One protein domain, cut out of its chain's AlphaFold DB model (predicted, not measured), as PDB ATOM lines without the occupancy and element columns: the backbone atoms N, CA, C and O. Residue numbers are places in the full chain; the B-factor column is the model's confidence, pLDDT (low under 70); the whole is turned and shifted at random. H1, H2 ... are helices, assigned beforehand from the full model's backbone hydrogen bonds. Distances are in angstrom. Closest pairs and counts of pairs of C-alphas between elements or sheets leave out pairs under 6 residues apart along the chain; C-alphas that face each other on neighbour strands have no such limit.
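AT A GLANCE: This is residues 79 to 145 of the 240 residues of an uncharacterized protein of Rhizopogon vinicolor AM-OR11-026 (UniProt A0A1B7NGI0). Look first at the longest helix, H1, whose residues 79 to 89 stick out as an arm from a small body where H3 starts beside the middle of H2 and slants away from it; the unnamed residues 98 to 109 link H1 to H2. The printed part has 67 residues, with three named helices in the order H1, H2, H3, and no named strand: all helix. It is flat, 48 by 27 by 14 A, and only just loose, close to compact, with a radius of gyration of the C-alphas of 13.4 A.

IN THESE COORDINATES: Find C-alpha 79 at (13.567, 38.642, -24.283); H1 runs from there to residue 97, 25.0 A. H2 is residues 110 to 124, 21.1 A. H3, residues 133 to 144, ends at C-alpha 144, (-18.198, 7.327, -36.595).

HOW THE PARTS SIT: H1 is apart from H3, and only just apart from H2, closest 8.2 A. H3, with residues 133 to 138 alone, touches H2; the closest C-alphas, of Gly 119 and Gly 133, are 3.9 A apart. They run opposite ways at a steep tilt of 68 degrees, only just short of perpendicular. In H2 and H3 every O i to N i+4 pair is within hydrogen-bond range; in H1, 14 of 15.

THE WHOLE: The C-alphas of Asp 79 and Ala 145 are the farthest apart, 48.6 A. The printed part has no cut. The link H1 to H2 is long. Residues 98 to 102 and 104 have pLDDT under 70.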
ATOM      1  N   ASP A  79      14.621  38.750 -23.274       74.44
ATOM      2  CA  ASP A  79      13.567  38.642 -24.283       74.44
ATOM      3  C   ASP A  79      13.296  37.185 -24.670       74.44
ATOM      4  O   ASP A  79      12.139  36.772 -24.816       74.44
ATOM      5  N   THR A  80      14.340  36.356 -24.770       77.44
ATOM      6  CA  THR A  80      14.172  34.914 -24.989       77.44
ATOM      7  C   THR A  80      13.537  34.223 -23.782       77.44
ATOM      8  O   THR A  80      12.674  33.360 -23.972       77.44
ATOM      9  N   SER A  81      13.883  34.616 -22.550       87.56
ATOM     10  CA  SER A  81      13.239  34.111 -21.330       87.56
ATOM     11  C   SER A  81      11.768  34.525 -21.245       87.56
ATOM     12  O   SER A  81      10.897  33.691 -20.990       87.56
ATOM     13  N   ASN A  82      11.453  35.784 -21.548       91.25
ATOM     14  CA  ASN A  82      10.090  36.310 -21.553       91.25
ATOM     15  C   ASN A  82       9.223  35.620 -22.610       91.25
ATOM     16  O   ASN A  82       8.119  35.173 -22.303       91.25
ATOM     17  N   ALA A  83       9.744  35.415 -23.823       91.31
ATOM     18  CA  ALA A  83       9.042  34.670 -24.865       91.31
ATOM     19  C   ALA A  83       8.776  33.206 -24.464       91.31
ATOM     20  O   ALA A  83       7.706  32.658 -24.752       91.31
ATOM     21  N   GLN A  84       9.724  32.561 -23.775       93.25
ATOM     22  CA  GLN A  84       9.525  31.218 -23.220       93.25
ATOM     23  C   GLN A  84       8.457  31.220 -22.122       93.25
ATOM     24  O   GLN A  84       7.584  30.350 -22.121       93.25
ATOM     25  N   ASN A  85       8.476  32.209 -21.230       94.44
ATOM     26  CA  ASN A  85       7.489  32.365 -20.165       94.44
ATOM     27  C   ASN A  85       6.084  32.595 -20.731       94.44
ATOM     28  O   ASN A  85       5.142  31.926 -20.304       94.44
ATOM     29  N   ASP A  86       5.944  33.440 -21.751       94.75
ATOM     30  CA  ASP A  86       4.679  33.673 -22.450       94.75
ATOM     31  C   ASP A  86       4.183  32.413 -23.165       94.75
ATOM     32  O   ASP A  86       2.995  32.079 -23.107       94.75
ATOM     33  N   ALA A  87       5.081  31.647 -23.793       91.00
ATOM     34  CA  ALA A  87       4.733  30.368 -24.405       91.00
ATOM     35  C   ALA A  87       4.262  29.343 -23.357       91.00
ATOM     36  O   ALA A  87       3.282  28.618 -23.582       91.00
ATOM     37  N   LEU A  88       4.922  29.294 -22.196       91.69
ATOM     38  CA  LEU A  88       4.520  28.460 -21.064       91.69
ATOM     39  C   LEU A  88       3.182  28.913 -20.472       91.69
ATOM     40  O   LEU A  88       2.332  28.065 -20.189       91.69
ATOM     41  N   LEU A  89       2.954  30.218 -20.345       92.25
ATOM     42  CA  LEU A  89       1.702  30.798 -19.875       92.25
ATOM     43  C   LEU A  89       0.557  30.470 -20.833       92.25
ATOM     44  O   LEU A  89      -0.463  29.928 -20.410       92.25
ATOM     45  N   HIS A  90       0.740  30.706 -22.132       88.44
ATOM     46  CA  HIS A  90      -0.230  30.347 -23.164       88.44
ATOM     47  C   HIS A  90      -0.542  28.845 -23.122       88.44
ATOM     48  O   HIS A  90      -1.707  28.436 -23.186       88.44
ATOM     49  N   ARG A  91       0.487  28.005 -22.916       86.56
ATOM     50  CA  ARG A  91       0.307  26.568 -22.701       86.56
ATOM     51  C   ARG A  91      -0.556  26.281 -21.478       86.56
ATOM     52  O   ARG A  91      -1.488  25.484 -21.560       86.56
ATOM     53  N   LEU A  92      -0.257  26.903 -20.347       87.00
ATOM     54  CA  LEU A  92      -0.946  26.683 -19.079       87.00
ATOM     55  C   LEU A  92      -2.411  27.122 -19.147       87.00
ATOM     56  O   LEU A  92      -3.295  26.358 -18.756       87.00
ATOM     57  N   VAL A  93      -2.676  28.309 -19.691       88.62
ATOM     58  CA  VAL A  93      -4.021  28.878 -19.837       88.62
ATOM     59  C   VAL A  93      -4.911  27.940 -20.645       88.62
ATOM     60  O   VAL A  93      -6.006  27.588 -20.203       88.62
ATOM     61  N   HIS A  94      -4.423  27.460 -21.789       81.25
ATOM     62  CA  HIS A  94      -5.213  26.609 -22.675       81.25
ATOM     63  C   HIS A  94      -5.242  25.129 -22.284       81.25
ATOM     64  O   HIS A  94      -6.109  24.420 -22.779       81.25
ATOM     65  N   THR A  95      -4.353  24.644 -21.410       77.69
ATOM     66  CA  THR A  95      -4.334  23.217 -21.020       77.69
ATOM     67  C   THR A  95      -4.862  22.949 -19.616       77.69
ATOM     68  O   THR A  95      -5.555  21.953 -19.421       77.69
ATOM     69  N   LYS A  96      -4.553  23.810 -18.640       77.69
ATOM     70  CA  LYS A  96      -4.941  23.630 -17.235       77.69
ATOM     71  C   LYS A  96      -6.135  24.503 -16.870       77.69
ATOM     72  O   LYS A  96      -7.157  23.986 -16.443       77.69
ATOM     73  N   LEU A  97      -6.044  25.817 -17.071       75.44
ATOM     74  CA  LEU A  97      -7.033  26.737 -16.497       75.44
ATOM     75  C   LEU A  97      -8.363  26.737 -17.252       75.44
ATOM     76  O   LEU A  97      -9.405  26.504 -16.654       75.44
ATOM     77  N   LEU A  98      -8.333  26.975 -18.565       69.56
ATOM     78  CA  LEU A  98      -9.560  27.171 -19.341       69.56
ATOM     79  C   LEU A  98     -10.123  25.873 -19.908       69.56
ATOM     80  O   LEU A  98     -11.335  25.743 -20.051       69.56
ATOM     81  N   SER A  99      -9.260  24.913 -20.254       63.97
ATOM     82  CA  SER A  99      -9.732  23.685 -20.895       63.97
ATOM     83  C   SER A  99     -10.190  22.619 -19.906       63.97
ATOM     84  O   SER A  99     -10.790  21.655 -20.369       63.97
ATOM     85  N   GLY A 100      -9.938  22.766 -18.595       61.12
ATOM     86  CA  GLY A 100     -10.500  21.954 -17.500       61.12
ATOM     87  C   GLY A 100     -10.328  20.429 -17.584       61.12
ATOM     88  O   GLY A 100     -10.694  19.709 -16.669       61.12
ATOM     89  N   SER A 101      -9.778  19.889 -18.663       62.00
ATOM     90  CA  SER A 101      -9.919  18.481 -19.020       62.00
ATOM     91  C   SER A 101      -8.868  17.596 -18.336       62.00
ATOM     92  O   SER A 101      -8.981  16.372 -18.325       62.00
ATOM     93  N   LEU A 102      -7.867  18.220 -17.704       61.72
ATOM     94  CA  LEU A 102      -6.757  17.551 -17.027       61.72
ATOM     95  C   LEU A 102      -6.474  18.055 -15.609       61.72
ATOM     96  O   LEU A 102      -5.462  17.656 -15.032       61.72
ATOM     97  N   ASN A 103      -7.323  18.916 -15.040       70.62
ATOM     98  CA  ASN A 103      -7.171  19.259 -13.627       70.62
ATOM     99  C   ASN A 103      -7.630  18.051 -12.798       70.62
ATOM    100  O   ASN A 103      -8.798  17.678 -12.911       70.62
ATOM    101  N   PRO A 104      -6.755  17.435 -11.980       69.06
ATOM    102  CA  PRO A 104      -7.136  16.292 -11.145       69.06
ATOM    103  C   PRO A 104      -8.168  16.679 -10.075       69.06
ATOM    104  O   PRO A 104      -8.934  15.829  -9.642       69.06
ATOM    105  N   GLU A 105      -8.215  17.966  -9.721       75.44
ATOM    106  CA  GLU A 105      -9.215  18.591  -8.844       75.44
ATOM    107  C   GLU A 105     -10.631  18.578  -9.443       75.44
ATOM    108  O   GLU A 105     -11.628  18.653  -8.727       75.44
ATOM    109  N   LEU A 106     -10.750  18.496 -10.774       73.44
ATOM    110  CA  LEU A 106     -12.046  18.345 -11.417       73.44
ATOM    111  C   LEU A 106     -12.418  16.862 -11.376       73.44
ATOM    112  O   LEU A 106     -11.735  16.024 -11.968       73.44
ATOM    113  N   ASN A 107     -13.526  16.548 -10.698       80.56
ATOM    114  CA  ASN A 107     -14.126  15.210 -10.603       80.56
ATOM    115  C   ASN A 107     -14.685  14.736 -11.962       80.56
ATOM    116  O   ASN A 107     -15.882  14.502 -12.132       80.56
ATOM    117  N   LEU A 108     -13.817  14.639 -12.969       82.25
ATOM    118  CA  LEU A 108     -14.134  14.177 -14.310       82.25
ATOM    119  C   LEU A 108     -14.318  12.665 -14.312       82.25
ATOM    120  O   LEU A 108     -13.549  11.914 -13.704       82.25
ATOM    121  N   THR A 109     -15.295  12.216 -15.092       89.38
ATOM    122  CA  THR A 109     -15.472  10.788 -15.367       89.38
ATOM    123  C   THR A 109     -14.257  10.225 -16.114       89.38
ATOM    124  O   THR A 109     -13.602  10.936 -16.883       89.38
ATOM    125  N   HIS A 110     -13.973   8.929 -15.946       88.88
ATOM    126  CA  HIS A 110     -12.862   8.259 -16.639       88.88
ATOM    127  C   HIS A 110     -12.900   8.489 -18.161       88.88
ATOM    128  O   HIS A 110     -11.899   8.872 -18.761       88.88
ATOM    129  N   ALA A 111     -14.080   8.359 -18.774       89.50
ATOM    130  CA  ALA A 111     -14.262   8.562 -20.211       89.50
ATOM    131  C   ALA A 111     -13.962  10.004 -20.665       89.50
ATOM    132  O   ALA A 111     -13.485  10.217 -21.778       89.50
ATOM    133  N   GLN A 112     -14.235  11.011 -19.830       88.25
ATOM    134  CA  GLN A 112     -13.866  12.398 -20.133       88.25
ATOM    135  C   GLN A 112     -12.355  12.597 -20.016       88.25
ATOM    136  O   GLN A 112     -11.757  13.219 -20.891       88.25
ATOM    137  N   ARG A 113     -11.728  12.009 -18.992       87.69
ATOM    138  CA  ARG A 113     -10.274  12.058 -18.788       87.69
ATOM    139  C   ARG A 113      -9.506  11.414 -19.943       87.69
ATOM    140  O   ARG A 113      -8.501  11.953 -20.394       87.69
ATOM    141  N   GLU A 114      -9.989  10.295 -20.467       90.19
ATOM    142  CA  GLU A 114      -9.372   9.618 -21.613       90.19
ATOM    143  C   GLU A 114      -9.442  10.471 -22.895       90.19
ATOM    144  O   GLU A 114      -8.456  10.615 -23.625       90.19
ATOM    145  N   LYS A 115     -10.583  11.126 -23.142       90.62
ATOM    146  CA  LYS A 115     -10.763  12.055 -24.276       90.62
ATOM    147  C   LYS A 115      -9.915  13.315 -24.138       90.62
ATOM    148  O   LYS A 115      -9.376  13.815 -25.124       90.62
ATOM    149  N   ALA A 116      -9.755  13.799 -22.914       88.62
ATOM    150  CA  ALA A 116      -8.861  14.896 -22.591       88.62
ATOM    151  C   ALA A 116      -7.394  14.548 -22.883       88.62
ATOM    152  O   ALA A 116      -6.696  15.290 -23.578       88.62
ATOM    153  N   LEU A 117      -6.934  13.388 -22.397       89.25
ATOM    154  CA  LEU A 117      -5.568  12.907 -22.602       89.25
ATOM    155  C   LEU A 117      -5.274  12.669 -24.082       89.25
ATOM    156  O   LEU A 117      -4.279  13.177 -24.594       89.25
ATOM    157  N   SER A 118      -6.155  11.963 -24.791       91.56
ATOM    158  CA  SER A 118      -6.009  11.737 -26.235       91.56
ATOM    159  C   SER A 118      -6.025  13.046 -27.032       91.56
ATOM    160  O   SER A 118      -5.212  13.215 -27.941       91.56
ATOM    161  N   GLY A 119      -6.862  14.014 -26.651       90.69
ATOM    162  CA  GLY A 119      -6.850  15.361 -27.220       90.69
ATOM    163  C   GLY A 119      -5.498  16.054 -27.046       90.69
ATOM    164  O   GLY A 119      -4.956  16.600 -28.005       90.69
ATOM    165  N   ARG A 120      -4.889  15.954 -25.860       86.44
ATOM    166  CA  ARG A 120      -3.552  16.503 -25.597       86.44
ATOM    167  C   ARG A 120      -2.465  15.827 -26.426       86.44
ATOM    168  O   ARG A 120      -1.561  16.513 -26.896       86.44
ATOM    169  N   VAL A 121      -2.547  14.512 -26.639       92.12
ATOM    170  CA  VAL A 121      -1.616  13.815 -27.540       92.12
ATOM    171  C   VAL A 121      -1.709  14.394 -28.957       92.12
ATOM    172  O   VAL A 121      -0.677  14.615 -29.586       92.12
ATOM    173  N   LEU A 122      -2.911  14.722 -29.445       92.25
ATOM    174  CA  LEU A 122      -3.083  15.362 -30.759       92.25
ATOM    175  C   LEU A 122      -2.521  16.789 -30.818       92.25
ATOM    176  O   LEU A 122      -1.967  17.178 -31.847       92.25
ATOM    177  N   GLU A 123      -2.637  17.552 -29.731       89.38
ATOM    178  CA  GLU A 123      -2.072  18.902 -29.624       89.38
ATOM    179  C   GLU A 123      -0.543  18.880 -29.585       89.38
ATOM    180  O   GLU A 123       0.097  19.625 -30.322       89.38
ATOM    181  N   VAL A 124       0.047  17.996 -28.774       89.62
ATOM    182  CA  VAL A 124       1.507  17.813 -28.698       89.62
ATOM    183  C   VAL A 124       2.061  17.296 -30.025       89.62
ATOM    184  O   VAL A 124       3.132  17.718 -30.445       89.62
ATOM    185  N   ALA A 125       1.307  16.447 -30.729       92.25
ATOM    186  CA  ALA A 125       1.644  15.998 -32.077       92.25
ATOM    187  C   ALA A 125       1.449  17.078 -33.164       92.25
ATOM    188  O   ALA A 125       1.675  16.794 -34.338       92.25
ATOM    189  N   GLY A 126       0.976  18.282 -32.819       88.69
ATOM    190  CA  GLY A 126       0.787  19.391 -33.761       88.69
ATOM    191  C   GLY A 126      -0.381  19.225 -34.741       88.69
ATOM    192  O   GLY A 126      -0.515  20.013 -35.674       88.69
ATOM    193  N   LYS A 127      -1.251  18.220 -34.556       90.31
ATOM    194  CA  LYS A 127      -2.393  17.953 -35.455       90.31
ATOM    195  C   LYS A 127      -3.553  18.921 -35.232       90.31
ATOM    196  O   LYS A 127      -4.363  19.147 -36.127       90.31
ATOM    197  N   THR A 128      -3.651  19.475 -34.029       88.94
ATOM    198  CA  THR A 128      -4.703  20.408 -33.620       88.94
ATOM    199  C   THR A 128      -4.105  21.584 -32.864       88.94
ATOM    200  O   THR A 128      -3.067  21.458 -32.220       88.94
ATOM    201  N   ARG A 129      -4.785  22.735 -32.898       87.81
ATOM    202  CA  ARG A 129      -4.398  23.898 -32.085       87.81
ATOM    203  C   ARG A 129      -4.573  23.574 -30.600       87.81
ATOM    204  O   ARG A 129      -5.466  22.807 -30.241       87.81
ATOM    205  N   LEU A 130      -3.751  24.200 -29.767       86.25
ATOM    206  CA  LEU A 130      -3.797  24.045 -28.318       86.25
ATOM    207  C   LEU A 130      -5.197  24.367 -27.759       86.25
ATOM    208  O   LEU A 130      -5.831  25.331 -28.195       86.25
ATOM    209  N   GLY A 131      -5.686  23.544 -26.831       82.75
ATOM    210  CA  GLY A 131      -7.025  23.657 -26.243       82.75
ATOM    211  C   GLY A 131      -8.175  23.220 -27.164       82.75
ATOM    212  O   GLY A 131      -9.339  23.349 -26.791       82.75
ATOM    213  N   LYS A 132      -7.894  22.724 -28.378       86.88
ATOM    214  CA  LYS A 132      -8.912  22.223 -29.326       86.88
ATOM    215  C   LYS A 132      -8.818  20.719 -29.582       86.88
ATOM    216  O   LYS A 132      -9.651  20.179 -30.312       86.88
ATOM    217  N   GLY A 133      -7.839  20.038 -28.996       89.19
ATOM    218  CA  GLY A 133      -7.598  18.613 -29.183       89.19
ATOM    219  C   GLY A 133      -8.775  17.762 -28.725       89.19
ATOM    220  O   GLY A 133      -9.237  16.904 -29.470       89.19
ATOM    221  N   GLU A 134      -9.335  18.042 -27.546       88.62
ATOM    222  CA  GLU A 134     -10.493  17.296 -27.036       88.62
ATOM    223  C   GLU A 134     -11.723  17.443 -27.950       88.62
ATOM    224  O   GLU A 134     -12.416  16.466 -28.244       88.62
ATOM    225  N   VAL A 135     -11.982  18.657 -28.445       89.12
ATOM    226  CA  VAL A 135     -13.083  18.918 -29.386       89.12
ATOM    227  C   VAL A 135     -12.886  18.116 -30.671       89.12
ATOM    228  O   VAL A 135     -13.845  17.530 -31.174       89.12
ATOM    229  N   ALA A 136     -11.651  18.034 -31.170       91.62
ATOM    230  CA  ALA A 136     -11.320  17.240 -32.346       91.62
ATOM    231  C   ALA A 136     -11.527  15.733 -32.114       91.62
ATOM    232  O   ALA A 136     -12.120  15.073 -32.968       91.62
ATOM    233  N   VAL A 137     -11.126  15.193 -30.955       92.94
ATOM    234  CA  VAL A 137     -11.376  13.783 -30.591       92.94
ATOM    235  C   VAL A 137     -12.874  13.501 -30.531       92.94
ATOM    236  O   VAL A 137     -13.361  12.593 -31.205       92.94
ATOM    237  N   ARG A 138     -13.637  14.327 -29.806       91.75
ATOM    238  CA  ARG A 138     -15.098  14.189 -29.706       91.75
ATOM    239  C   ARG A 138     -15.777  14.309 -31.074       91.75
ATOM    240  O   ARG A 138     -16.748  13.605 -31.350       91.75
ATOM    241  N   ALA A 139     -15.279  15.179 -31.954       92.25
ATOM    242  CA  ALA A 139     -15.777  15.301 -33.319       92.25
ATOM    243  C   ALA A 139     -15.480  14.046 -34.155       92.25
ATOM    244  O   ALA A 139     -16.367  13.577 -34.867       92.25
ATOM    245  N   ALA A 140     -14.279  13.475 -34.037       93.62
ATOM    246  CA  ALA A 140     -13.896  12.243 -34.719       93.62
ATOM    247  C   ALA A 140     -14.738  11.044 -34.255       93.62
ATOM    248  O   ALA A 140     -15.234  10.290 -35.090       93.62
ATOM    249  N   GLU A 141     -14.972  10.897 -32.948       92.88
ATOM    250  CA  GLU A 141     -15.879   9.881 -32.397       92.88
ATOM    251  C   GLU A 141     -17.304  10.049 -32.926       92.88
ATOM    252  O   GLU A 141     -17.903   9.103 -33.436       92.88
ATOM    253  N   ARG A 142     -17.835  11.275 -32.874       93.25
ATOM    254  CA  ARG A 142     -19.173  11.593 -33.384       93.25
ATOM    255  C   ARG A 142     -19.303  11.305 -34.883       93.25
ATOM    256  O   ARG A 142     -20.382  10.931 -35.335       93.25
ATOM    257  N   ASN A 143     -18.232  11.459 -35.659       92.44
ATOM    258  CA  ASN A 143     -18.229  11.162 -37.091       92.44
ATOM    259  C   ASN A 143     -18.307   9.663 -37.410       92.44
ATOM    260  O   ASN A 143     -18.700   9.328 -38.525       92.44
ATOM    261  N   LYS A 144     -17.998   8.779 -36.452       95.19
ATOM    262  CA  LYS A 144     -18.198   7.327 -36.595       95.19
ATOM    263  C   LYS A 144     -19.666   6.915 -36.439       95.19
ATOM    264  O   LYS A 144     -20.046   5.840 -36.890       95.19
ATOM    265  N   ALA A 145     -20.494   7.746 -35.801       94.25
ATOM    266  CA  ALA A 145     -21.910   7.459 -35.605       94.25
ATOM    267  C   ALA A 145     -22.727   7.644 -36.897       94.25
ATOM    268  O   ALA A 145     -22.363   8.411 -37.793       94.25
TER     269      ALA A 145